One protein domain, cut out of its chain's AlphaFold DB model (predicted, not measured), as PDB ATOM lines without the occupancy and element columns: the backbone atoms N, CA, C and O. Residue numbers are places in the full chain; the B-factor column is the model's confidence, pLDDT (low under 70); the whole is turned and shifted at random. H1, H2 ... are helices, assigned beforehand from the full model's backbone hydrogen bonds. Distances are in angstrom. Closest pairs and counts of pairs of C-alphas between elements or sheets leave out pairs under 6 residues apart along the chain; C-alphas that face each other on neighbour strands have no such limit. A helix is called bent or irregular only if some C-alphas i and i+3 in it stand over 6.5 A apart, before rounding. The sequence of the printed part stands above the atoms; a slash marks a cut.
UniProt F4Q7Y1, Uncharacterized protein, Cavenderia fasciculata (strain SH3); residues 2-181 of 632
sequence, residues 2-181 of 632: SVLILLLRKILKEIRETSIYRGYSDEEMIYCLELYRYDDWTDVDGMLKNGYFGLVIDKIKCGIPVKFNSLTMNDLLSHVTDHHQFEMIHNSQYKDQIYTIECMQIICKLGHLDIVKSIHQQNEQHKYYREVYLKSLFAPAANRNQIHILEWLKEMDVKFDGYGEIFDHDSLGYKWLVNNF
ATOM      1  N   SER A   2      65.316 141.479 276.344       68.81
ATOM      2  CA  SER A   2      64.560 140.483 275.545       68.81
ATOM      3  C   SER A   2      65.284 139.136 275.327       68.81
ATOM      4  O   SER A   2      64.680 138.079 275.493       68.81
ATOM      5  N   VAL A   3      66.594 139.161 275.050       74.00
ATOM      6  CA  VAL A   3      67.401 137.942 274.846       74.00
ATOM      7  C   VAL A   3      67.514 137.104 276.124       74.00
ATOM      8  O   VAL A   3      67.420 135.884 276.059       74.00
ATOM      9  N   LEU A   4      67.646 137.750 277.287       60.41
ATOM     10  CA  LEU A   4      67.763 137.072 278.580       60.41
ATOM     11  C   LEU A   4      66.461 136.339 278.938       60.41
ATOM     12  O   LEU A   4      66.494 135.189 279.360       60.41
ATOM     13  N   ILE A   5      65.316 136.981 278.686       67.75
ATOM     14  CA  ILE A   5      63.982 136.406 278.918       67.75
ATOM     15  C   ILE A   5      63.735 135.206 277.993       67.75
ATOM     16  O   ILE A   5      63.194 134.189 278.426       67.75
ATOM     17  N   LEU A   6      64.151 135.296 276.725       70.19
ATOM     18  CA  LEU A   6      64.055 134.182 275.775       70.19
ATOM     19  C   LEU A   6      64.943 133.001 276.182       70.19
ATOM     20  O   LEU A   6      64.507 131.855 276.074       70.19
ATOM     21  N   LEU A   7      66.152 133.274 276.682       71.62
ATOM     22  CA  LEU A   7      67.060 132.239 277.170       71.62
ATOM     23  C   LEU A   7      66.491 131.539 278.408       71.62
ATOM     24  O   LEU A   7      66.453 130.312 278.449       71.62
ATOM     25  N   LEU A   8      65.978 132.316 279.369       73.25
ATOM     26  CA  LEU A   8      65.372 131.790 280.589       73.25
ATOM     27  C   LEU A   8      64.179 130.887 280.253       73.25
ATOM     28  O   LEU A   8      64.117 129.755 280.710       73.25
ATOM     29  N   ARG A   9      63.277 131.332 279.367       74.00
ATOM     30  CA  ARG A   9      62.128 130.523 278.916       74.00
ATOM     31  C   ARG A   9      62.548 129.217 278.251       74.00
ATOM     32  O   ARG A   9      61.877 128.205 278.429       74.00
ATOM     33  N   LYS A  10      63.641 129.230 277.487       79.44
ATOM     34  CA  LYS A  10      64.160 128.026 276.834       79.44
ATOM     35  C   LYS A  10      64.731 127.041 277.858       79.44
ATOM     36  O   LYS A  10      64.368 125.874 277.807       79.44
ATOM     37  N   ILE A  11      65.516 127.530 278.820       76.19
ATOM     38  CA  ILE A  11      66.062 126.726 279.928       76.19
ATOM     39  C   ILE A  11      64.930 126.132 280.774       76.19
ATOM     40  O   ILE A  11      64.938 124.940 281.054       76.19
ATOM     41  N   LEU A  12      63.915 126.928 281.121       71.50
ATOM     42  CA  LEU A  12      62.755 126.464 281.888       71.50
ATOM     43  C   LEU A  12      61.966 125.388 281.142       71.50
ATOM     44  O   LEU A  12      61.601 124.372 281.728       71.50
ATOM     45  N   LYS A  13      61.740 125.578 279.839       78.06
ATOM     46  CA  LYS A  13      61.084 124.573 279.000       78.06
ATOM     47  C   LYS A  13      61.879 123.266 278.970       78.06
ATOM     48  O   LYS A  13      61.296 122.196 279.106       78.06
ATOM     49  N   GLU A  14      63.196 123.353 278.836       78.69
ATOM     50  CA  GLU A  14      64.079 122.190 278.758       78.69
ATOM     51  C   GLU A  14      64.168 121.453 280.101       78.69
ATOM     52  O   GLU A  14      64.039 120.229 280.131       78.69
ATOM     53  N   ILE A  15      64.237 122.179 281.224       71.50
ATOM     54  CA  ILE A  15      64.096 121.611 282.574       71.50
ATOM     55  C   ILE A  15      62.743 120.903 282.699       71.50
ATOM     56  O   ILE A  15      62.697 119.745 283.102       71.50
ATOM     57  N   ARG A  16      61.634 121.534 282.303       70.94
ATOM     58  CA  ARG A  16      60.291 120.935 282.388       70.94
ATOM     59  C   ARG A  16      60.152 119.641 281.584       70.94
ATOM     60  O   ARG A  16      59.444 118.726 281.999       70.94
ATOM     61  N   GLU A  17      60.799 119.573 280.424       75.62
ATOM     62  CA  GLU A  17      60.728 118.421 279.521       75.62
ATOM     63  C   GLU A  17      61.645 117.265 279.947       75.62
ATOM     64  O   GLU A  17      61.318 116.109 279.665       75.62
ATOM     65  N   THR A  18      62.744 117.556 280.652       60.03
ATOM     66  CA  THR A  18      63.789 116.573 281.010       60.03
ATOM     67  C   THR A  18      63.807 116.151 282.482       60.03
ATOM     68  O   THR A  18      64.423 115.139 282.811       60.03
ATOM     69  N   SER A  19      63.139 116.885 283.372       62.28
ATOM     70  CA  SER A  19      63.247 116.691 284.823       62.28
ATOM     71  C   SER A  19      62.021 116.039 285.476       62.28
ATOM     72  O   SER A  19      60.973 115.818 284.866       62.28
ATOM     73  N   ILE A  20      62.148 115.815 286.788       58.03
ATOM     74  CA  ILE A  20      61.074 115.467 287.729       58.03
ATOM     75  C   ILE A  20      59.933 116.505 287.800       58.03
ATOM     76  O   ILE A  20      58.900 116.221 288.401       58.03
ATOM     77  N   TYR A  21      60.077 117.680 287.172       60.78
ATOM     78  CA  TYR A  21      59.075 118.755 287.171       60.78
ATOM     79  C   TYR A  21      58.044 118.641 286.032       60.78
ATOM     80  O   TYR A  21      57.303 119.584 285.732       60.78
ATOM     81  N   ARG A  22      57.954 117.475 285.382       67.62
ATOM     82  CA  ARG A  22      56.966 117.215 284.331       67.62
ATOM     83  C   ARG A  22      55.548 117.208 284.922       67.62
ATOM     84  O   ARG A  22      55.155 116.261 285.593       67.62
ATOM     85  N   GLY A  23      54.783 118.263 284.646       72.75
ATOM     86  CA  GLY A  23      53.399 118.421 285.117       72.75
ATOM     87  C   GLY A  23      53.168 119.601 286.061       72.75
ATOM     88  O   GLY A  23      52.012 119.915 286.317       72.75
ATOM     89  N   TYR A  24      54.226 120.282 286.507       67.12
ATOM     90  CA  TYR A  24      54.101 121.519 287.280       67.12
ATOM     91  C   TYR A  24      53.695 122.692 286.369       67.12
ATOM     92  O   TYR A  24      54.047 122.713 285.174       67.12
ATOM     93  N   SER A  25      52.915 123.636 286.902       79.31
ATOM     94  CA  SER A  25      52.570 124.896 286.229       79.31
ATOM     95  C   SER A  25      53.791 125.813 286.124       79.31
ATOM     96  O   SER A  25      54.805 125.605 286.792       79.31
ATOM     97  N   ASP A  26      53.713 126.832 285.268       71.06
ATOM     98  CA  ASP A  26      54.794 127.810 285.146       71.06
ATOM     99  C   ASP A  26      54.954 128.602 286.460       71.06
ATOM    100  O   ASP A  26      56.085 128.873 286.856       71.06
ATOM    101  N   GLU A  27      53.863 128.898 287.187       71.06
ATOM    102  CA  GLU A  27      53.938 129.511 288.521       71.06
ATOM    103  C   GLU A  27      54.544 128.570 289.565       71.06
ATOM    104  O   GLU A  27      55.355 129.014 290.368       71.06
ATOM    105  N   GLU A  28      54.208 127.278 289.550       66.12
ATOM    106  CA  GLU A  28      54.798 126.298 290.471       66.12
ATOM    107  C   GLU A  28      56.287 126.089 290.189       66.12
ATOM    108  O   GLU A  28      57.079 125.967 291.116       66.12
ATOM    109  N   MET A  29      56.690 126.099 288.917       66.50
ATOM    110  CA  MET A  29      58.099 126.065 288.537       66.50
ATOM    111  C   MET A  29      58.838 127.327 288.976       66.50
ATOM    112  O   MET A  29      59.940 127.219 289.507       66.50
ATOM    113  N   ILE A  30      58.254 128.511 288.762       66.19
ATOM    114  CA  ILE A  30      58.820 129.778 289.240       66.19
ATOM    115  C   ILE A  30      58.922 129.751 290.764       66.19
ATOM    116  O   ILE A  30      59.978 130.077 291.284       66.19
ATOM    117  N   TYR A  31      57.902 129.256 291.463       60.38
ATOM    118  CA  TYR A  31      57.916 129.087 292.912       60.38
ATOM    119  C   TYR A  31      59.001 128.099 293.361       60.38
ATOM    120  O   TYR A  31      59.753 128.400 294.279       60.38
ATOM    121  N   CYS A  32      59.169 126.958 292.685       58.31
ATOM    122  CA  CYS A  32      60.259 126.011 292.950       58.31
ATOM    123  C   CYS A  32      61.651 126.607 292.687       58.31
ATOM    124  O   CYS A  32      62.610 126.209 293.345       58.31
ATOM    125  N   LEU A  33      61.767 127.549 291.748       59.97
ATOM    126  CA  LEU A  33      63.005 128.274 291.449       59.97
ATOM    127  C   LEU A  33      63.236 129.476 292.375       59.97
ATOM    128  O   LEU A  33      64.382 129.853 292.603       59.97
ATOM    129  N   GLU A  34      62.171 130.066 292.914       57.66
ATOM    130  CA  GLU A  34      62.209 131.112 293.940       57.66
ATOM    131  C   GLU A  34      62.440 130.543 295.343       57.66
ATOM    132  O   GLU A  34      62.949 131.259 296.200       57.66
ATOM    133  N   LEU A  35      62.092 129.272 295.572       57.53
ATOM    134  CA  LEU A  35      61.990 128.669 296.902       57.53
ATOM    135  C   LEU A  35      63.316 128.581 297.655       57.53
ATOM    136  O   LEU A  35      63.294 128.668 298.877       57.53
ATOM    137  N   TYR A  36      64.443 128.419 296.958       60.59
ATOM    138  CA  TYR A  36      65.762 128.495 297.584       60.59
ATOM    139  C   TYR A  36      66.784 129.055 296.603       60.59
ATOM    140  O   TYR A  36      67.312 128.347 295.738       60.59
ATOM    141  N   ARG A  37      67.091 130.340 296.758       80.06
ATOM    142  CA  ARG A  37      68.241 130.967 296.113       80.06
ATOM    143  C   ARG A  37      69.514 130.315 296.628       80.06
ATOM    144  O   ARG A  37      69.550 129.711 297.699       80.06
ATOM    145  N   TYR A  38      70.593 130.485 295.870       85.69
ATOM    146  CA  TYR A  38      71.924 130.054 296.290       85.69
ATOM    147  C   TYR A  38      72.229 130.491 297.733       85.69
ATOM    148  O   TYR A  38      72.750 129.699 298.512       85.69
ATOM    149  N   ASP A  39      71.838 131.707 298.120       88.06
ATOM    150  CA  ASP A  39      72.075 132.275 299.453       88.06
ATOM    151  C   ASP A  39      71.231 131.648 300.572       88.06
ATOM    152  O   ASP A  39      71.663 131.641 301.723       88.06
ATOM    153  N   ASP A  40      70.085 131.046 300.245       88.56
ATOM    154  CA  ASP A  40      69.186 130.443 301.236       88.56
ATOM    155  C   ASP A  40      69.727 129.097 301.756       88.56
ATOM    156  O   ASP A  40      69.416 128.662 302.870       88.56
ATOM    157  N   TRP A  41      70.615 128.454 300.989       92.56
ATOM    158  CA  TRP A  41      71.327 127.239 301.388       92.56
ATOM    159  C   TRP A  41      72.464 127.554 302.364       92.56
ATOM    160  O   TRP A  41      73.641 127.627 302.001       92.56
ATOM    161  N   THR A  42      72.095 127.748 303.627       94.06
ATOM    162  CA  THR A  42      73.036 128.070 304.714       94.06
ATOM    163  C   THR A  42      73.449 126.861 305.549       94.06
ATOM    164  O   THR A  42      74.393 126.967 306.327       94.06
ATOM    165  N   ASP A  43      72.777 125.719 305.402       94.56
ATOM    166  CA  ASP A  43      72.964 124.525 306.232       94.56
ATOM    167  C   ASP A  43      73.509 123.335 305.428       94.56
ATOM    168  O   ASP A  43      72.946 122.954 304.398       94.56
ATOM    169  N   VAL A  44      74.610 122.747 305.909       95.19
ATOM    170  CA  VAL A  44      75.281 121.614 305.251       95.19
ATOM    171  C   VAL A  44      74.429 120.350 305.310       95.19
ATOM    172  O   VAL A  44      74.355 119.644 304.306       95.19
ATOM    173  N   ASP A  45      73.734 120.092 306.422       95.31
ATOM    174  CA  ASP A  45      72.844 118.926 306.546       95.31
ATOM    175  C   ASP A  45      71.735 118.971 305.486       95.31
ATOM    176  O   ASP A  45      71.544 118.019 304.723       95.31
ATOM    177  N   GLY A  46      71.059 120.119 305.373       93.25
ATOM    178  CA  GLY A  46      70.063 120.368 304.335       93.25
ATOM    179  C   GLY A  46      70.613 120.181 302.920       93.25
ATOM    180  O   GLY A  46      69.977 119.509 302.105       93.25
ATOM    181  N   MET A  47      71.796 120.722 302.614       95.69
ATOM    182  CA  MET A  47      72.404 120.562 301.285       95.69
ATOM    183  C   MET A  47      72.746 119.099 300.973       95.69
ATOM    184  O   MET A  47      72.411 118.615 299.891       95.69
ATOM    185  N   LEU A  48      73.358 118.370 301.913       95.38
ATOM    186  CA  LEU A  48      73.744 116.969 301.712       95.38
ATOM    187  C   LEU A  48      72.525 116.047 301.574       95.38
ATOM    188  O   LEU A  48      72.495 115.220 300.663       95.38
ATOM    189  N   LYS A  49      71.481 116.228 302.395       93.31
ATOM    190  CA  LYS A  49      70.230 115.445 302.305       93.31
ATOM    191  C   LYS A  49      69.515 115.586 300.965       93.31
ATOM    192  O   LYS A  49      68.822 114.662 300.546       93.31
ATOM    193  N   ASN A  50      69.686 116.723 300.295       91.00
ATOM    194  CA  ASN A  50      69.129 116.970 298.966       91.00
ATOM    195  C   ASN A  50      70.111 116.629 297.825       91.00
ATOM    196  O   ASN A  50      69.822 116.913 296.667       91.00
ATOM    197  N   GLY A  51      71.263 116.015 298.125       91.62
ATOM    198  CA  GLY A  51      72.259 115.621 297.123       91.62
ATOM    199  C   GLY A  51      73.085 116.783 296.559       91.62
ATOM    200  O   GLY A  51      73.778 116.617 295.556       91.62
ATOM    201  N   TYR A  52      73.061 117.957 297.194       94.81
ATOM    202  CA  TYR A  52      73.761 119.162 296.741       94.81
ATOM    203  C   TYR A  52      75.192 119.264 297.288       94.81
ATOM    204  O   TYR A  52      75.635 120.329 297.713       94.81
ATOM    205  N   PHE A  53      75.960 118.172 297.252       96.12
ATOM    206  CA  PHE A  53      77.358 118.175 297.702       96.12
ATOM    207  C   PHE A  53      78.220 119.205 296.945       96.12
ATOM    208  O   PHE A  53      78.975 119.956 297.559       96.12
ATOM    209  N   GLY A  54      78.046 119.312 295.622       95.81
ATOM    210  CA  GLY A  54      78.767 120.298 294.808       95.81
ATOM    211  C   GLY A  54      78.509 121.746 295.240       95.81
ATOM    212  O   GLY A  54      79.425 122.561 295.204       95.81
ATOM    213  N   LEU A  55      77.297 122.048 295.724       95.50
ATOM    214  CA  LEU A  55      76.949 123.365 296.262       95.50
ATOM    215  C   LEU A  55      77.683 123.652 297.578       95.50
ATOM    216  O   LEU A  55      78.141 124.775 297.786       95.50
ATOM    217  N   VAL A  56      77.839 122.644 298.443       96.69
ATOM    218  CA  VAL A  56      78.617 122.775 299.685       96.69
ATOM    219  C   VAL A  56      80.071 123.114 299.360       96.69
ATOM    220  O   VAL A  56      80.611 124.082 299.892       96.69
ATOM    221  N   ILE A  57      80.687 122.356 298.451       97.00
ATOM    222  CA  ILE A  57      82.075 122.578 298.022       97.00
ATOM    223  C   ILE A  57      82.246 123.963 297.388       97.00
ATOM    224  O   ILE A  57      83.208 124.665 297.703       97.00
ATOM    225  N   ASP A  58      81.310 124.380 296.536       96.38
ATOM    226  CA  ASP A  58      81.332 125.698 295.898       96.38
ATOM    227  C   ASP A  58      81.235 126.845 296.918       96.38
ATOM    228  O   ASP A  58      82.027 127.789 296.870       96.38
ATOM    229  N   LYS A  59      80.346 126.733 297.913       96.50
ATOM    230  CA  LYS A  59      80.232 127.729 298.989       96.50
ATOM    231  C   LYS A  59      81.491 127.806 299.844       96.50
ATOM    232  O   LYS A  59      81.972 128.907 300.116       96.50
ATOM    233  N   ILE A  60      82.056 126.656 300.213       95.81
ATOM    234  CA  ILE A  60      83.322 126.583 300.957       95.81
ATOM    235  C   ILE A  60      84.446 127.255 300.159       95.81
ATOM    236  O   ILE A  60      85.185 128.070 300.711       95.81
ATOM    237  N   LYS A  61      84.540 126.973 298.854       94.69
ATOM    238  CA  LYS A  61      85.522 127.584 297.945       94.69
ATOM    239  C   LYS A  61      85.394 129.101 297.884       94.69
ATOM    240  O   LYS A  61      86.401 129.803 297.884       94.69
ATOM    241  N   CYS A  62      84.160 129.594 297.814       94.56
ATOM    242  CA  CYS A  62      83.858 131.019 297.759       94.56
ATOM    243  C   CYS A  62      84.027 131.725 299.117       94.56
ATOM    244  O   CYS A  62      83.826 132.935 299.193       94.56
ATOM    245  N   GLY A  63      84.375 130.999 300.187       94.81
ATOM    246  CA  GLY A  63      84.472 131.553 301.538       94.81
ATOM    247  C   GLY A  63      83.117 131.956 302.123       94.81
ATOM    248  O   GLY A  63      83.063 132.742 303.067       94.81
ATOM    249  N   ILE A  64      82.017 131.441 301.566       94.81
ATOM    250  CA  ILE A  64      80.670 131.732 302.044       94.81
ATOM    251  C   ILE A  64      80.407 130.839 303.258       94.81
ATOM    252  O   ILE A  64      80.492 129.612 303.146       94.81
ATOM    253  N   PRO A  65      80.095 131.418 304.430       92.44
ATOM    254  CA  PRO A  65      79.899 130.641 305.636       92.44
ATOM    255  C   PRO A  65      78.658 129.757 305.515       92.44
ATOM    256  O   PRO A  65      77.536 130.231 305.353       92.44
ATOM    257  N   VAL A  66      78.879 128.457 305.648       94.81
ATOM    258  CA  VAL A  66      77.849 127.435 305.824       94.81
ATOM    259  C   VAL A  66      77.887 126.927 307.265       94.81
ATOM    260  O   VAL A  66      78.941 126.888 307.912       94.81
ATOM    261  N   LYS A  67      76.721 126.592 307.810       93.00
ATOM    262  CA  LYS A  67      76.579 126.088 309.175       93.00
ATOM    263  C   LYS A  67      76.980 124.618 309.213       93.00
ATOM    264  O   LYS A  67      76.436 123.805 308.472       93.00
ATOM    265  N   PHE A  68      77.916 124.304 310.106       85.88
ATOM    266  CA  PHE A  68      78.359 122.949 310.412       85.88
ATOM    267  C   PHE A  68      77.979 122.576 311.839       85.88
ATOM    268  O   PHE A  68      78.096 123.378 312.766       85.88
ATOM    269  N   ASN A  69      77.610 121.320 312.020       86.06
ATOM    270  CA  ASN A  69      77.753 120.614 313.282       86.06
ATOM    271  C   ASN A  69      78.774 119.465 313.110       86.06
ATOM    272  O   ASN A  69      79.132 119.090 311.990       86.06
ATOM    273  N   SER A  70      79.257 118.892 314.212       84.06
ATOM    274  CA  SER A  70      80.268 117.823 314.165       84.06
ATOM    275  C   SER A  70      79.813 116.584 313.380       84.06
ATOM    276  O   SER A  70      80.633 115.940 312.731       84.06
ATOM    277  N   LEU A  71      78.513 116.274 313.382       90.00
ATOM    278  CA  LEU A  71      77.948 115.158 312.616       90.00
ATOM    279  C   LEU A  71      77.947 115.455 311.109       90.00
ATOM    280  O   LEU A  71      78.362 114.617 310.319       90.00
ATOM    281  N   THR A  72      77.598 116.675 310.705       93.75
ATOM    282  CA  THR A  72      77.588 117.075 309.290       93.75
ATOM    283  C   THR A  72      78.974 117.104 308.670       93.75
ATOM    284  O   THR A  72      79.087 116.917 307.467       93.75
ATOM    285  N   MET A  73      80.036 117.306 309.461       94.81
ATOM    286  CA  MET A  73      81.403 117.198 308.944       94.81
ATOM    287  C   MET A  73      81.737 115.748 308.579       94.81
ATOM    288  O   MET A  73      82.290 115.490 307.512       94.81
ATOM    289  N   ASN A  74      81.335 114.793 309.422       95.06
ATOM    290  CA  ASN A  74      81.460 113.368 309.125       95.06
ATOM    291  C   ASN A  74      80.689 112.996 307.849       95.06
ATOM    292  O   ASN A  74      81.231 112.319 306.971       95.06
ATOM    293  N   ASP A  75      79.455 113.489 307.720       95.50
ATOM    294  CA  ASP A  75      78.631 113.259 306.533       95.50
ATOM    295  C   ASP A  75      79.236 113.926 305.293       95.50
ATOM    296  O   ASP A  75      79.308 113.297 304.237       95.50
ATOM    297  N   LEU A  76      79.757 115.151 305.405       96.31
ATOM    298  CA  LEU A  76      80.425 115.845 304.305       96.31
ATOM    299  C   LEU A  76      81.645 115.062 303.816       96.31
ATOM    300  O   LEU A  76      81.769 114.810 302.619       96.31
ATOM    301  N   LEU A  77      82.515 114.634 304.735       96.19
ATOM    302  CA  LEU A  77      83.703 113.849 304.399       96.19
ATOM    303  C   LEU A  77      83.348 112.498 303.779       96.19
ATOM    304  O   LEU A  77      84.115 112.001 302.962       96.19
ATOM    305  N   SER A  78      82.187 111.923 304.109       96.00
ATOM    306  CA  SER A  78      81.710 110.686 303.479       96.00
ATOM    307  C   SER A  78      81.356 110.840 301.989       96.00
ATOM    308  O   SER A  78      81.331 109.840 301.275       96.00
ATOM    309  N   HIS A  79      81.114 112.073 301.524       96.19
ATOM    310  CA  HIS A  79      80.802 112.403 300.126       96.19
ATOM    311  C   HIS A  79      82.024 112.863 299.316       96.19
ATOM    312  O   HIS A  79      81.918 113.027 298.102       96.19
ATOM    313  N   VAL A  80      83.173 113.076 299.961       96.25
ATOM    314  CA  VAL A  80      84.411 113.474 299.283       96.25
ATOM    315  C   VAL A  80      84.902 112.323 298.413       96.25
ATOM    316  O   VAL A  80      85.125 111.225 298.916       96.25
ATOM    317  N   THR A  81      85.088 112.569 297.115       93.94
ATOM    318  CA  THR A  81      85.507 111.527 296.160       93.94
ATOM    319  C   THR A  81      86.977 111.602 295.777       93.94
ATOM    320  O   THR A  81      87.545 110.615 295.310       93.94
ATOM    321  N   ASP A  82      87.604 112.767 295.934       93.75
ATOM    322  CA  ASP A  82      88.975 113.006 295.498       93.75
ATOM    323  C   ASP A  82      89.748 113.928 296.454       93.75
ATOM    324  O   ASP A  82      89.196 114.580 297.344       93.75
ATOM    325  N   HIS A  83      91.070 113.959 296.269       94.69
ATOM    326  CA  HIS A  83      91.975 114.756 297.091       94.69
ATOM    327  C   HIS A  83      91.744 116.264 296.939       94.69
ATOM    328  O   HIS A  83      91.915 117.001 297.903       94.69
ATOM    329  N   HIS A  84      91.324 116.731 295.761       95.19
ATOM    330  CA  HIS A  84      91.136 118.155 295.502       95.19
ATOM    331  C   HIS A  84      89.939 118.709 296.281       95.19
ATOM    332  O   HIS A  84      90.048 119.747 296.933       95.19
ATOM    333  N   GLN A  85      88.816 117.989 296.293       95.25
ATOM    334  CA  GLN A  85      87.655 118.326 297.121       95.25
ATOM    335  C   GLN A  85      88.025 118.361 298.605       95.25
ATOM    336  O   GLN A  85      87.623 119.277 299.323       95.25
ATOM    337  N   PHE A  86      88.831 117.397 299.059       95.88
ATOM    338  CA  PHE A  86      89.346 117.410 300.422       95.88
ATOM    339  C   PHE A  86      90.199 118.645 300.698       95.88
ATOM    340  O   PHE A  86      89.965 119.312 301.699       95.88
ATOM    341  N   GLU A  87      91.145 118.984 299.822       95.12
ATOM    342  CA  GLU A  87      91.971 120.188 299.960       95.12
ATOM    343  C   GLU A  87      91.123 121.461 300.031       95.12
ATOM    344  O   GLU A  87      91.455 122.372 300.785       95.12
ATOM    345  N   MET A  88      90.013 121.537 299.295       95.00
ATOM    346  CA  MET A  88      89.099 122.680 299.368       95.00
ATOM    347  C   MET A  88      88.442 122.806 300.746       95.00
ATOM    348  O   MET A  88      88.374 123.905 301.293       95.00
ATOM    349  N   ILE A  89      87.995 121.691 301.333       94.94
ATOM    350  CA  ILE A  89      87.438 121.676 302.696       94.94
ATOM    351  C   ILE A  89      88.548 121.968 303.714       94.94
ATOM    352  O   ILE A  89      88.365 122.758 304.638       94.94
ATOM    353  N   HIS A  90      89.722 121.376 303.525       93.75
ATOM    354  CA  HIS A  90      90.859 121.468 304.428       93.75
ATOM    355  C   HIS A  90      91.483 122.864 304.496       93.75
ATOM    356  O   HIS A  90      91.833 123.321 305.581       93.75
ATOM    357  N   ASN A  91      91.557 123.569 303.369       92.75
ATOM    358  CA  ASN A  91      92.074 124.936 303.293       92.75
ATOM    359  C   ASN A  91      91.034 126.004 303.665       92.75
ATOM    360  O   ASN A  91      91.315 127.200 303.583       92.75
ATOM    361  N   SER A  92      89.830 125.594 304.057       92.38
ATOM    362  CA  SER A  92      88.771 126.510 304.466       92.38
ATOM    363  C   SER A  92      88.850 126.872 305.953       92.38
ATOM    364  O   SER A  92      89.620 126.308 306.731       92.38
ATOM    365  N   GLN A  93      87.959 127.766 306.381       91.06
ATOM    366  CA  GLN A  93      87.744 128.105 307.792       91.06
ATOM    367  C   GLN A  93      87.295 126.922 308.677       91.06
ATOM    368  O   GLN A  93      87.219 127.067 309.894       91.06
ATOM    369  N   TYR A  94      86.999 125.754 308.096       89.69
ATOM    370  CA  TYR A  94      86.528 124.561 308.810       89.69
ATOM    371  C   TYR A  94      87.626 123.539 309.113       89.69
ATOM    372  O   TYR A  94      87.336 122.477 309.666       89.69
ATOM    373  N   LYS A  95      88.882 123.859 308.782       91.12
ATOM    374  CA  LYS A  95      90.058 123.003 308.970       91.12
ATOM    375  C   LYS A  95      90.105 122.307 310.335       91.12
ATOM    376  O   LYS A  95      90.314 121.098 310.405       91.12
ATOM    377  N   ASP A  96      89.865 123.050 311.412       89.75
ATOM    378  CA  ASP A  96      89.990 122.537 312.782       89.75
ATOM    379  C   ASP A  96      88.954 121.452 313.115       89.75
ATOM    380  O   ASP A  96      89.191 120.607 313.977       89.75
ATOM    381  N   GLN A  97      87.826 121.421 312.400       89.81
ATOM    382  CA  GLN A  97      86.774 120.420 312.598       89.81
ATOM    383  C   GLN A  97      87.112 119.073 311.942       89.81
ATOM    384  O   GLN A  97      86.548 118.049 312.324       89.81
ATOM    385  N   ILE A  98      88.043 119.054 310.981       90.62
ATOM    386  CA  ILE A  98      88.437 117.840 310.250       90.62
ATOM    387  C   ILE A  98      89.309 116.936 311.124       90.62
ATOM    388  O   ILE A  98      89.255 115.721 310.982       90.62
ATOM    389  N   TYR A  99      90.090 117.491 312.057       88.94
ATOM    390  CA  TYR A  99      91.087 116.747 312.842       88.94
ATOM    391  C   TYR A  99      90.527 115.900 313.996       88.94
ATOM    392  O   TYR A  99      91.273 115.467 314.875       88.94
ATOM    393  N   THR A 100      89.224 115.628 313.996       90.75
ATOM    394  CA  THR A 100      88.621 114.686 314.941       90.75
ATOM    395  C   THR A 100      88.958 113.243 314.555       90.75
ATOM    396  O   THR A 100      89.187 112.932 313.383       90.75
ATOM    397  N   ILE A 101      89.003 112.337 315.535       91.31
ATOM    398  CA  ILE A 101      89.298 110.917 315.277       91.31
ATOM    399  C   ILE A 101      88.233 110.333 314.340       91.31
ATOM    400  O   ILE A 101      88.555 109.597 313.411       91.31
ATOM    401  N   GLU A 102      86.974 110.709 314.537       93.62
ATOM    402  CA  GLU A 102      85.813 110.251 313.778       93.62
ATOM    403  C   GLU A 102      85.927 110.586 312.284       93.62
ATOM    404  O   GLU A 102      85.763 109.697 311.443       93.62
ATOM    405  N   CYS A 103      86.287 111.830 311.954       92.81
ATOM    406  CA  CYS A 103      86.516 112.275 310.577       92.81
ATOM    407  C   CYS A 103      87.599 111.433 309.885       92.81
ATOM    408  O   CYS A 103      87.436 110.994 308.744       92.81
ATOM    409  N   MET A 104      88.680 111.114 310.595       92.50
ATOM    410  CA  MET A 104      89.775 110.311 310.040       92.50
ATOM    411  C   MET A 104      89.399 108.859 309.838       92.50
ATOM    412  O   MET A 104      89.766 108.258 308.829       92.50
ATOM    413  N   GLN A 105      88.625 108.290 310.759       95.31
ATOM    414  CA  GLN A 105      88.088 106.948 310.582       95.31
ATOM    415  C   GLN A 105      87.203 106.861 309.330       95.31
ATOM    416  O   GLN A 105      87.201 105.823 308.667       95.31
ATOM    417  N   ILE A 106      86.466 107.924 308.986       95.94
ATOM    418  CA  ILE A 106      85.657 107.994 307.759       95.94
ATOM    419  C   ILE A 106      86.550 108.048 306.523       95.94
ATOM    420  O   ILE A 106      86.392 107.212 305.635       95.94
ATOM    421  N   ILE A 107      87.540 108.940 306.498       95.56
ATOM    422  CA  ILE A 107      88.503 109.040 305.390       95.56
ATOM    423  C   ILE A 107      89.227 107.699 305.174       95.56
ATOM    424  O   ILE A 107      89.364 107.231 304.040       95.56
ATOM    425  N   CYS A 108      89.625 107.026 306.258       96.12
ATOM    426  CA  CYS A 108      90.225 105.697 306.185       96.12
ATOM    427  C   CYS A 108      89.260 104.644 305.639       96.12
ATOM    428  O   CYS A 108      89.684 103.807 304.851       96.12
ATOM    429  N   LYS A 109      87.972 104.681 306.003       96.25
ATOM    430  CA  LYS A 109      86.954 103.769 305.447       96.25
ATOM    431  C   LYS A 109      86.764 103.962 303.944       96.25
ATOM    432  O   LYS A 109      86.512 102.975 303.253       96.25
ATOM    433  N   LEU A 110      86.871 105.200 303.460       95.81
ATOM    434  CA  LEU A 110      86.741 105.533 302.040       95.81
ATOM    435  C   LEU A 110      87.954 105.109 301.206       95.81
ATOM    436  O   LEU A 110      87.827 104.931 300.000       95.81
ATOM    437  N   GLY A 111      89.115 104.892 301.831       96.06
ATOM    438  CA  GLY A 111      90.304 104.430 301.117       96.06
ATOM    439  C   GLY A 111      91.135 105.549 300.489       96.06
ATOM    440  O   GLY A 111      91.976 105.270 299.642       96.06
ATOM    441  N   HIS A 112      90.962 106.807 300.888       95.69
ATOM    442  CA  HIS A 112      91.734 107.910 300.310       95.69
ATOM    443  C   HIS A 112      93.130 108.034 300.938       95.69
ATOM    444  O   HIS A 112      93.350 108.851 301.833       95.69
ATOM    445  N   LEU A 113      94.092 107.233 300.462       96.06
ATOM    446  CA  LEU A 113      95.458 107.197 301.003       96.06
ATOM    447  C   LEU A 113      96.136 108.567 301.034       96.06
ATOM    448  O   LEU A 113      96.767 108.918 302.028       96.06
ATOM    449  N   ASP A 114      96.002 109.334 299.955       96.44
ATOM    450  CA  ASP A 114      96.675 110.625 299.804       96.44
ATOM    451  C   ASP A 114      96.149 111.652 300.806       96.44
ATOM    452  O   ASP A 114      96.916 112.418 301.388       96.44
ATOM    453  N   ILE A 115      94.843 111.605 301.086       95.56
ATOM    454  CA  ILE A 115      94.217 112.414 302.131       95.56
ATOM    455  C   ILE A 115      94.771 112.008 303.505       95.56
ATOM    456  O   ILE A 115      95.232 112.866 304.256       95.56
ATOM    457  N   VAL A 116      94.797 110.706 303.820       94.94
ATOM    458  CA  VAL A 116      95.331 110.205 305.102       94.94
ATOM    459  C   VAL A 116      96.795 110.619 305.294       94.94
ATOM    460  O   VAL A 116      97.163 111.080 306.378       94.94
ATOM    461  N   LYS A 117      97.622 110.506 304.247       94.44
ATOM    462  CA  LYS A 117      99.032 110.929 304.257       94.44
ATOM    463  C   LYS A 117      99.178 112.434 304.474       94.44
ATOM    464  O   LYS A 117      99.971 112.832 305.324       94.44
ATOM    465  N   SER A 118      98.411 113.251 303.750       92.56
ATOM    466  CA  SER A 118      98.445 114.716 303.867       92.56
ATOM    467  C   SER A 118      98.093 115.173 305.285       92.56
ATOM    468  O   SER A 118      98.829 115.938 305.912       92.56
ATOM    469  N   ILE A 119      97.033 114.602 305.856       91.06
ATOM    470  CA  ILE A 119      96.640 114.877 307.238       91.06
ATOM    471  C   ILE A 119      97.722 114.420 308.218       91.06
ATOM    472  O   ILE A 119      98.051 115.146 309.156       91.06
ATOM    473  N   HIS A 120      98.281 113.222 308.023       90.69
ATOM    474  CA  HIS A 120      99.328 112.700 308.894       90.69
ATOM    475  C   HIS A 120     100.560 113.611 308.919       90.69
ATOM    476  O   HIS A 120     101.049 113.925 310.002       90.69
ATOM    477  N   GLN A 121     101.011 114.075 307.750       90.88
ATOM    478  CA  GLN A 121     102.142 114.999 307.612       90.88
ATOM    479  C   GLN A 121     101.903 116.310 308.366       90.88
ATOM    480  O   GLN A 121     102.793 116.817 309.042       90.88
ATOM    481  N   GLN A 122     100.686 116.845 308.306       87.00
ATOM    482  CA  GLN A 122     100.335 118.063 309.035       87.00
ATOM    483  C   GLN A 122     100.233 117.827 310.550       87.00
ATOM    484  O   GLN A 122     100.632 118.683 311.338       87.00
ATOM    485  N   ASN A 123      99.769 116.643 310.959       83.94
ATOM    486  CA  ASN A 123      99.687 116.233 312.361       83.94
ATOM    487  C   ASN A 123     101.041 115.859 312.981       83.94
ATOM    488  O   ASN A 123     101.108 115.706 314.202       83.94
ATOM    489  N   GLU A 124     102.130 115.742 312.211       80.00
ATOM    490  CA  GLU A 124     103.463 115.464 312.775       80.00
ATOM    491  C   GLU A 124     103.919 116.531 313.781       80.00
ATOM    492  O   GLU A 124     104.712 116.238 314.678       80.00
ATOM    493  N   GLN A 125     103.352 117.739 313.704       77.62
ATOM    494  CA  GLN A 125     103.583 118.800 314.684       77.62
ATOM    495  C   GLN A 125     103.063 118.432 316.091       77.62
ATOM    496  O   GLN A 125     103.594 118.910 317.094       77.62
ATOM    497  N   HIS A 126     102.094 117.516 316.198       75.62
ATOM    498  CA  HIS A 126     101.471 117.087 317.452       75.62
ATOM    499  C   HIS A 126     101.939 115.686 317.875       75.62
ATOM    500  O   HIS A 126     101.171 114.722 317.924       75.62
ATOM    501  N   LYS A 127     103.224 115.579 318.242       73.88
ATOM    502  CA  LYS A 127     103.917 114.316 318.578       73.88
ATOM    503  C   LYS A 127     103.168 113.406 319.568       73.88
ATOM    504  O   LYS A 127     103.236 112.190 319.427       73.88
ATOM    505  N   TYR A 128     102.451 113.973 320.544       70.62
ATOM    506  CA  TYR A 128     101.749 113.208 321.586       70.62
ATOM    507  C   TYR A 128     100.543 112.415 321.057       70.62
ATOM    508  O   TYR A 128     100.267 111.319 321.533       70.62
ATOM    509  N   TYR A 129      99.846 112.927 320.041       76.81
ATOM    510  CA  TYR A 129      98.637 112.281 319.525       76.81
ATOM    511  C   TYR A 129      98.924 111.255 318.431       76.81
ATOM    512  O   TYR A 129      98.039 110.472 318.105       76.81
ATOM    513  N   ARG A 130     100.156 111.199 317.903       83.75
ATOM    514  CA  ARG A 130     100.520 110.372 316.741       83.75
ATOM    515  C   ARG A 130     100.178 108.893 316.921       83.75
ATOM    516  O   ARG A 130      99.595 108.296 316.025       83.75
ATOM    517  N   GLU A 131     100.531 108.297 318.056       85.00
ATOM    518  CA  GLU A 131     100.362 106.853 318.249       85.00
ATOM    519  C   GLU A 131      98.892 106.466 318.458       85.00
ATOM    520  O   GLU A 131      98.393 105.556 317.800       85.00
ATOM    521  N   VAL A 132      98.176 107.204 319.316       85.38
ATOM    522  CA  VAL A 132      96.731 107.014 319.545       85.38
ATOM    523  C   VAL A 132      95.959 107.220 318.244       85.38
ATOM    524  O   VAL A 132      95.088 106.421 317.899       85.38
ATOM    525  N   TYR A 133      96.333 108.256 317.494       87.81
ATOM    526  CA  TYR A 133      95.782 108.570 316.187       87.81
ATOM    527  C   TYR A 133      95.963 107.401 315.218       87.81
ATOM    528  O   TYR A 133      94.971 106.851 314.753       87.81
ATOM    529  N   LEU A 134      97.198 106.953 314.970       90.88
ATOM    530  CA  LEU A 134      97.473 105.882 314.007       90.88
ATOM    531  C   LEU A 134      96.820 104.551 314.410       90.88
ATOM    532  O   LEU A 134      96.241 103.873 313.559       90.88
ATOM    533  N   LYS A 135      96.826 104.212 315.708       92.06
ATOM    534  CA  LYS A 135      96.130 103.027 316.236       92.06
ATOM    535  C   LYS A 135      94.623 103.081 315.944       92.06
ATOM    536  O   LYS A 135      94.036 102.063 315.582       92.06
ATOM    537  N   SER A 136      94.006 104.262 316.032       92.69
ATOM    538  CA  SER A 136      92.568 104.442 315.785       92.69
ATOM    539  C   SER A 136      92.147 104.285 314.314       92.69
ATOM    540  O   SER A 136      90.973 104.022 314.050       92.69
ATOM    541  N   LEU A 137      93.082 104.401 313.361       95.06
ATOM    542  CA  LEU A 137      92.804 104.296 311.920       95.06
ATOM    543  C   LEU A 137      92.771 102.853 311.407       95.06
ATOM    544  O   LEU A 137      92.163 102.571 310.372       95.06
ATOM    545  N   PHE A 138      93.392 101.932 312.143       94.81
ATOM    546  CA  PHE A 138      93.578 100.554 311.711       94.81
ATOM    547  C   PHE A 138      92.264  99.786 311.548       94.81
ATOM    548  O   PHE A 138      91.986  99.254 310.475       94.81
ATOM    549  N   ALA A 139      91.425  99.761 312.589       94.88
ATOM    550  CA  ALA A 139      90.144  99.057 312.546       94.88
ATOM    551  C   ALA A 139      89.218  99.565 311.413       94.88
ATOM    552  O   ALA A 139      88.717  98.739 310.653       94.88
ATOM    553  N   PRO A 140      89.014 100.882 311.208       96.44
ATOM    554  CA  PRO A 140      88.251 101.395 310.069       96.44
ATOM    555  C   PRO A 140      88.777 100.946 308.696       96.44
ATOM    556  O   PRO A 140      87.969 100.581 307.839       96.44
ATOM    557  N   ALA A 141      90.100 100.958 308.493       96.88
ATOM    558  CA  ALA A 141      90.724 100.524 307.243       96.88
ATOM    559  C   ALA A 141      90.564  99.008 307.023       96.88
ATOM    560  O   ALA A 141      90.191  98.581 305.928       96.88
ATOM    561  N   ALA A 142      90.756  98.205 308.074       95.50
ATOM    562  CA  ALA A 142      90.574  96.753 308.043       95.50
ATOM    563  C   ALA A 142      89.117  96.366 307.746       95.50
ATOM    564  O   ALA A 142      88.861  95.570 306.844       95.50
ATOM    565  N   ASN A 143      88.155  97.011 308.413       95.12
ATOM    566  CA  ASN A 143      86.718  96.761 308.234       95.12
ATOM    567  C   ASN A 143      86.233  96.991 306.794       95.12
ATOM    568  O   ASN A 143      85.206  96.445 306.394       95.12
ATOM    569  N   ARG A 144      86.923  97.846 306.031       96.38
ATOM    570  CA  ARG A 144      86.589  98.179 304.638       96.38
ATOM    571  C   ARG A 144      87.568  97.589 303.625       96.38
ATOM    572  O   ARG A 144      87.450  97.903 302.447       96.38
ATOM    573  N   ASN A 145      88.485  96.724 304.065       96.19
ATOM    574  CA  ASN A 145      89.508  96.096 303.229       96.19
ATOM    575  C   ASN A 145      90.348  97.110 302.424       96.19
ATOM    576  O   ASN A 145      90.632  96.912 301.244       96.19
ATOM    577  N   GLN A 146      90.730  98.221 303.058       97.38
ATOM    578  CA  GLN A 146      91.533  99.277 302.433       97.38
ATOM    579  C   GLN A 146      93.023  98.925 302.530       97.38
ATOM    580  O   GLN A 146      93.762  99.498 303.333       97.38
ATOM    581  N   ILE A 147      93.443  97.928 301.743       96.25
ATOM    582  CA  ILE A 147      94.764  97.272 301.829       96.25
ATOM    583  C   ILE A 147      95.910  98.286 301.767       96.25
ATOM    584  O   ILE A 147      96.804  98.250 302.606       96.25
ATOM    585  N   HIS A 148      95.845  99.251 300.855       97.00
ATOM    586  CA  HIS A 148      96.878 100.274 300.679       97.00
ATOM    587  C   HIS A 148      97.032 101.212 301.890       97.00
ATOM    588  O   HIS A 148      98.127 101.702 302.157       97.00
ATOM    589  N   ILE A 149      95.962 101.450 302.661       96.44
ATOM    590  CA  ILE A 149      96.053 102.179 303.938       96.44
ATOM    591  C   ILE A 149      96.689 101.288 305.001       96.44
ATOM    592  O   ILE A 149      97.513 101.768 305.772       96.44
ATOM    593  N   LEU A 150      96.337 100.002 305.048       95.75
ATOM    594  CA  LEU A 150      96.910  99.055 306.011       95.75
ATOM    595  C   LEU A 150      98.414  98.851 305.789       95.75
ATOM    596  O   LEU A 150      99.171  98.832 306.757       95.75
ATOM    597  N   GLU A 151      98.851  98.745 304.533       95.69
ATOM    598  CA  GLU A 151     100.268  98.682 304.160       95.69
ATOM    599  C   GLU A 151     101.006  99.944 304.605       95.69
ATOM    600  O   GLU A 151     102.027  99.857 305.285       95.69
ATOM    601  N   TRP A 152     100.440 101.118 304.329       96.31
ATOM    602  CA  TRP A 152     101.018 102.382 304.775       96.31
ATOM    603  C   TRP A 152     101.068 102.513 306.308       96.31
ATOM    604  O   TRP A 152     102.070 102.962 306.863       96.31
ATOM    605  N   LEU A 153     100.027 102.074 307.026       94.56
ATOM    606  CA  LEU A 153     100.029 102.040 308.496       94.56
ATOM    607  C   LEU A 153     101.099 101.083 309.047       94.56
ATOM    608  O   LEU A 153     101.671 101.361 310.102       94.56
ATOM    609  N   LYS A 154     101.397  99.986 308.338       92.75
ATOM    610  CA  LYS A 154     102.484  99.053 308.677       92.75
ATOM    611  C   LYS A 154     103.860  99.687 308.458       92.75
ATOM    612  O   LYS A 154     104.736  99.516 309.303       92.75
ATOM    613  N   GLU A 155     104.047 100.437 307.372       95.00
ATOM    614  CA  GLU A 155     105.290 101.181 307.099       95.00
ATOM    615  C   GLU A 155     105.597 102.237 308.170       95.00
ATOM    616  O   GLU A 155     106.760 102.526 308.437       95.00
ATOM    617  N   MET A 156     104.565 102.783 308.820       92.19
ATOM    618  CA  MET A 156     104.702 103.777 309.891       92.19
ATOM    619  C   MET A 156     105.162 103.195 311.245       92.19
ATOM    620  O   MET A 156     105.158 103.923 312.238       92.19
ATOM    621  N   ASP A 157     105.550 101.911 311.297       85.25
ATOM    622  CA  ASP A 157     105.998 101.170 312.494       85.25
ATOM    623  C   ASP A 157     105.043 101.320 313.693       85.25
ATOM    624  O   ASP A 157     105.433 101.458 314.857       85.25
ATOM    625  N   VAL A 158     103.738 101.332 313.407       79.06
ATOM    626  CA  VAL A 158     102.706 101.416 314.441       79.06
ATOM    627  C   VAL A 158     102.668 100.081 315.175       79.06
ATOM    628  O   VAL A 158     102.148  99.086 314.669       79.06
ATOM    629  N   LYS A 159     103.215 100.045 316.393       78.06
ATOM    630  CA  LYS A 159     103.142  98.863 317.258       78.06
ATOM    631  C   LYS A 159     101.698  98.628 317.688       78.06
ATOM    632  O   LYS A 159     101.167  99.328 318.548       78.06
ATOM    633  N   PHE A 160     101.041  97.640 317.088       73.25
ATOM    634  CA  PHE A 160      99.713  97.199 317.508       73.25
ATOM    635  C   PHE A 160      99.824  96.264 318.712       73.25
ATOM    636  O   PHE A 160      99.710  95.042 318.590       73.25
ATOM    637  N   ASP A 161     100.058  96.846 319.886       61.34
ATOM    638  CA  ASP A 161     100.057  96.109 321.149       61.34
ATOM    639  C   ASP A 161      98.662  95.481 321.348       61.34
ATOM    640  O   ASP A 161      97.681  96.182 321.583       61.34
ATOM    641  N   GLY A 162      98.556  94.159 321.167       59.59
ATOM    642  CA  GLY A 162      97.302  93.399 321.286       59.59
ATOM    643  C   GLY A 162      96.752  92.770 319.996       59.59
ATOM    644  O   GLY A 162      95.835  91.961 320.093       59.59
ATOM    645  N   TYR A 163      97.320  93.061 318.816       53.56
ATOM    646  CA  TYR A 163      96.947  92.400 317.543       53.56
ATOM    647  C   TYR A 163      98.083  91.568 316.922       53.56
ATOM    648  O   TYR A 163      97.922  91.018 315.834       53.56
ATOM    649  N   GLY A 164      99.228  91.450 317.604       46.09
ATOM    650  CA  GLY A 164     100.444  90.806 317.087       46.09
ATOM    651  C   GLY A 164     100.286  89.345 316.639       46.09
ATOM    652  O   GLY A 164     101.034  88.903 315.779       46.09
ATOM    653  N   GLU A 165      99.281  88.614 317.133       46.47
ATOM    654  CA  GLU A 165      99.003  87.229 316.707       46.47
ATOM    655  C   GLU A 165      98.162  87.126 315.413       46.47
ATOM    656  O   GLU A 165      98.016  86.041 314.843       46.47
ATOM    657  N   ILE A 166      97.603  88.240 314.919       49.53
ATOM    658  CA  ILE A 166      96.753  88.277 313.710       49.53
ATOM    659  C   ILE A 166      97.583  88.514 312.433       49.53
ATOM    660  O   ILE A 166      97.102  88.261 311.331       49.53
ATOM    661  N   PHE A 167      98.846  88.926 312.561       43.78
ATOM    662  CA  PHE A 167      99.687  89.369 311.443       43.78
ATOM    663  C   PHE A 167     100.660  88.329 310.880       43.78
ATOM    664  O   PHE A 167     101.625  88.693 310.208       43.78
ATOM    665  N   ASP A 168     100.398  87.040 311.100       43.28
ATOM    666  CA  ASP A 168     101.164  85.995 310.422       43.28
ATOM    667  C   ASP A 168     100.749  85.887 308.942       43.28
ATOM    668  O   ASP A 168      99.558  85.883 308.601       43.28
ATOM    669  N   HIS A 169     101.761  85.845 308.075       42.16
ATOM    670  CA  HIS A 169     101.798  86.405 306.714       42.16
ATOM    671  C   HIS A 169     100.792  85.858 305.670       42.16
ATOM    672  O   HIS A 169     100.668  86.455 304.603       42.16
ATOM    673  N   ASP A 170     100.019  84.812 305.979       42.84
ATOM    674  CA  ASP A 170      99.227  84.062 304.986       42.84
ATOM    675  C   ASP A 170      97.694  84.132 305.175       42.84
ATOM    676  O   ASP A 170      96.950  83.476 304.446       42.84
ATOM    677  N   SER A 171      97.169  84.899 306.146       43.94
ATOM    678  CA  SER A 171      95.749  84.760 306.557       43.94
ATOM    679  C   SER A 171      94.970  86.054 306.853       43.94
ATOM    680  O   SER A 171      93.888  85.998 307.445       43.94
ATOM    681  N   LEU A 172      95.471  87.208 306.393       44.03
ATOM    682  CA  LEU A 172      94.976  88.559 306.726       44.03
ATOM    683  C   LEU A 172      93.465  88.783 306.519       44.03
ATOM    684  O   LEU A 172      92.849  89.500 307.304       44.03
ATOM    685  N   GLY A 173      92.842  88.145 305.525       40.56
ATOM    686  CA  GLY A 173      91.391  88.250 305.320       40.56
ATOM    687  C   GLY A 173      90.566  87.307 306.201       40.56
ATOM    688  O   GLY A 173      89.482  87.663 306.654       40.56
ATOM    689  N   TYR A 174      91.071  86.101 306.471       38.09
ATOM    690  CA  TYR A 174      90.267  85.005 307.022       38.09
ATOM    691  C   TYR A 174      90.300  84.961 308.557       38.09
ATOM    692  O   TYR A 174      89.260  84.792 309.192       38.09
ATOM    693  N   LYS A 175      91.467  85.187 309.182       43.81
ATOM    694  CA  LYS A 175      91.599  85.169 310.656       43.81
ATOM    695  C   LYS A 175      90.877  86.340 311.327       43.81
ATOM    696  O   LYS A 175      90.283  86.164 312.387       43.81
ATOM    697  N   TRP A 176      90.894  87.523 310.712       47.81
ATOM    698  CA  TRP A 176      90.226  88.702 311.270       47.81
ATOM    699  C   TRP A 176      88.693  88.566 311.238       47.81
ATOM    700  O   TRP A 176      88.033  88.883 312.229       47.81
ATOM    701  N   LEU A 177      88.134  88.012 310.155       38.66
ATOM    702  CA  LEU A 177      86.702  87.709 310.025       38.66
ATOM    703  C   LEU A 177      86.218  86.674 311.052       38.66
ATOM    704  O   LEU A 177      85.116  86.802 311.577       38.66
ATOM    705  N   VAL A 178      87.047  85.674 311.366       44.03
ATOM    706  CA  VAL A 178      86.717  84.612 312.331       44.03
ATOM    707  C   VAL A 178      86.791  85.099 313.784       44.03
ATOM    708  O   VAL A 178      85.983  84.672 314.604       44.03
ATOM    709  N   ASN A 179      87.699  86.025 314.107       43.97
ATOM    710  CA  ASN A 179      87.947  86.448 315.491       43.97
ATOM    711  C   ASN A 179      87.100  87.644 315.979       43.97
ATOM    712  O   ASN A 179      87.040  87.871 317.185       43.97
ATOM    713  N   ASN A 180      86.450  88.413 315.094       40.91
ATOM    714  CA  ASN A 180      85.729  89.645 315.471       40.91
ATOM    715  C   ASN A 180      84.192  89.518 315.536       40.91
ATOM    716  O   ASN A 180      83.504  90.513 315.768       40.91
ATOM    717  N   PHE A 181      83.639  88.309 315.399       32.69
ATOM    718  CA  PHE A 181      82.267  88.008 315.831       32.69
ATOM    719  C   PHE A 181      82.309  87.451 317.267       32.69
ATOM    720  O   PHE A 181      83.144  86.599 317.565       32.69
TER     721      PHE A 181
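This is residues 2 to 181 of the 632 residues of an uncharacterized protein of Cavenderia fasciculata (strain SH3) (UniProt F4Q7Y1). A chain wound in stacked turns, each turn a pair of helices, makes a loose solenoid: H3, H5, H8 and H10 follow each other in one row, and H4, H6 and H9 make a second row over it, with H11 packed on H10 at the end. Beyond the H3 end the pair H1 and H2 lies off the stack on its own, and beyond the H11 end a long unnamed stretch, residues 156 to 173, leads to a small helix, H12, which touches no helix. The printed part has 180 residues with twelve named helices, H1 to H12 in chain order, and no named strand; the class is all helix. The whole is loose, with a radius of gyration of the C-alphas of 22.4 A, and spans 73 by 36 by 25 A.

H1, residues 2 to 18, begins with C-alpha 2 at (64.560, 140.483, 275.545) and is 24.5 A long from first to last C-alpha. H2 is residues 26 to 34, 12.0 A. H3, residues 44 to 49, is 8.5 A long, and H4, residues 53 to 61, is 12.5 A. H5, residues 70 to 78, is 12.9 A long and begins with C-alpha 70 at (80.268, 117.823, 314.165). H6 is residues 83 to 90, 10.0 A, and H7 is residues 95 to 98, 5.6 A. H8, residues 101 to 110, is 14.5 A long, and H9, residues 113 to 123, is 15.1 A. H10, residues 130 to 143, is 21.2 A long; it is irregular, but only just, with C-alphas 136 and 139 6.7 A apart. H11 is residues 147 to 155, 12.4 A. H12, residues 174 to 179, is 8.9 A long and ends with C-alpha 179 at (87.947, 86.448, 315.491).

H1 and H2 are near each other, with 9 pairs of C-alphas within 10 A, and H2 is apart from H3. H3 and H4 form a helical hairpin at a shallow tilt of 19 degrees, their closest C-alphas, Met 47 and Phe 53, 6.6 A apart. H3 touches H5 at Asp 45 and Thr 72, closest C-alphas 5.8 A apart, at a steep tilt of 51 degrees. H4 touches H6, with the C-alphas of Lys 61 and Met 88 closest at 6.2 A. H5 and H8 are the hubs, touching three helices each; they touch each other at a shallow tilt of 18 degrees, the same way, with the C-alphas of Asn 74 and Cys 103 closest at 5.4 A. H7 and H5 only just touch, with 3 pairs of C-alphas within 8 A, the closest Ser 70 and Gln 97 at 7.2 A. H6 and H9 also only just touch, with 3 such pairs, the closest His 83 and Ile 115 at 6.0 A. H8 and H9 form a helical hairpin, closest at the C-alphas of Cys 108 and Val 116, 6.9 A. H8 touches H10 with 14 pairs, the closest Lys 109 and Ala 141 at 5.3 A, at a steep tilt of 39 degrees. H10 and H11 are a helical hairpin, closest at the C-alphas of Ala 141 and Leu 150, 6.5 A. H12 is apart from H10 and H11. Each O i to N i+4 pair is within hydrogen-bond range in H1, H2, H3, H4, H6, H8, H9, H11 and H12; H5 has 4 of 5 and H10 7 of 10, and H7 is too short for such a pair.

The two C-alphas farthest apart, those of Ser 2 and Glu 165, are 75.6 A from each other. The printed part has no cut, and H11 to H12, with 18 residues between them, is its one long link. Residues 2 to 8, which belong to H1, and residues 124 to 129 stand free. Mean pLDDT of the printed part is 81.9; 39 residues are under 70, among them residues 28 to 36 and 161 to 181, and H12 has a mean of 43.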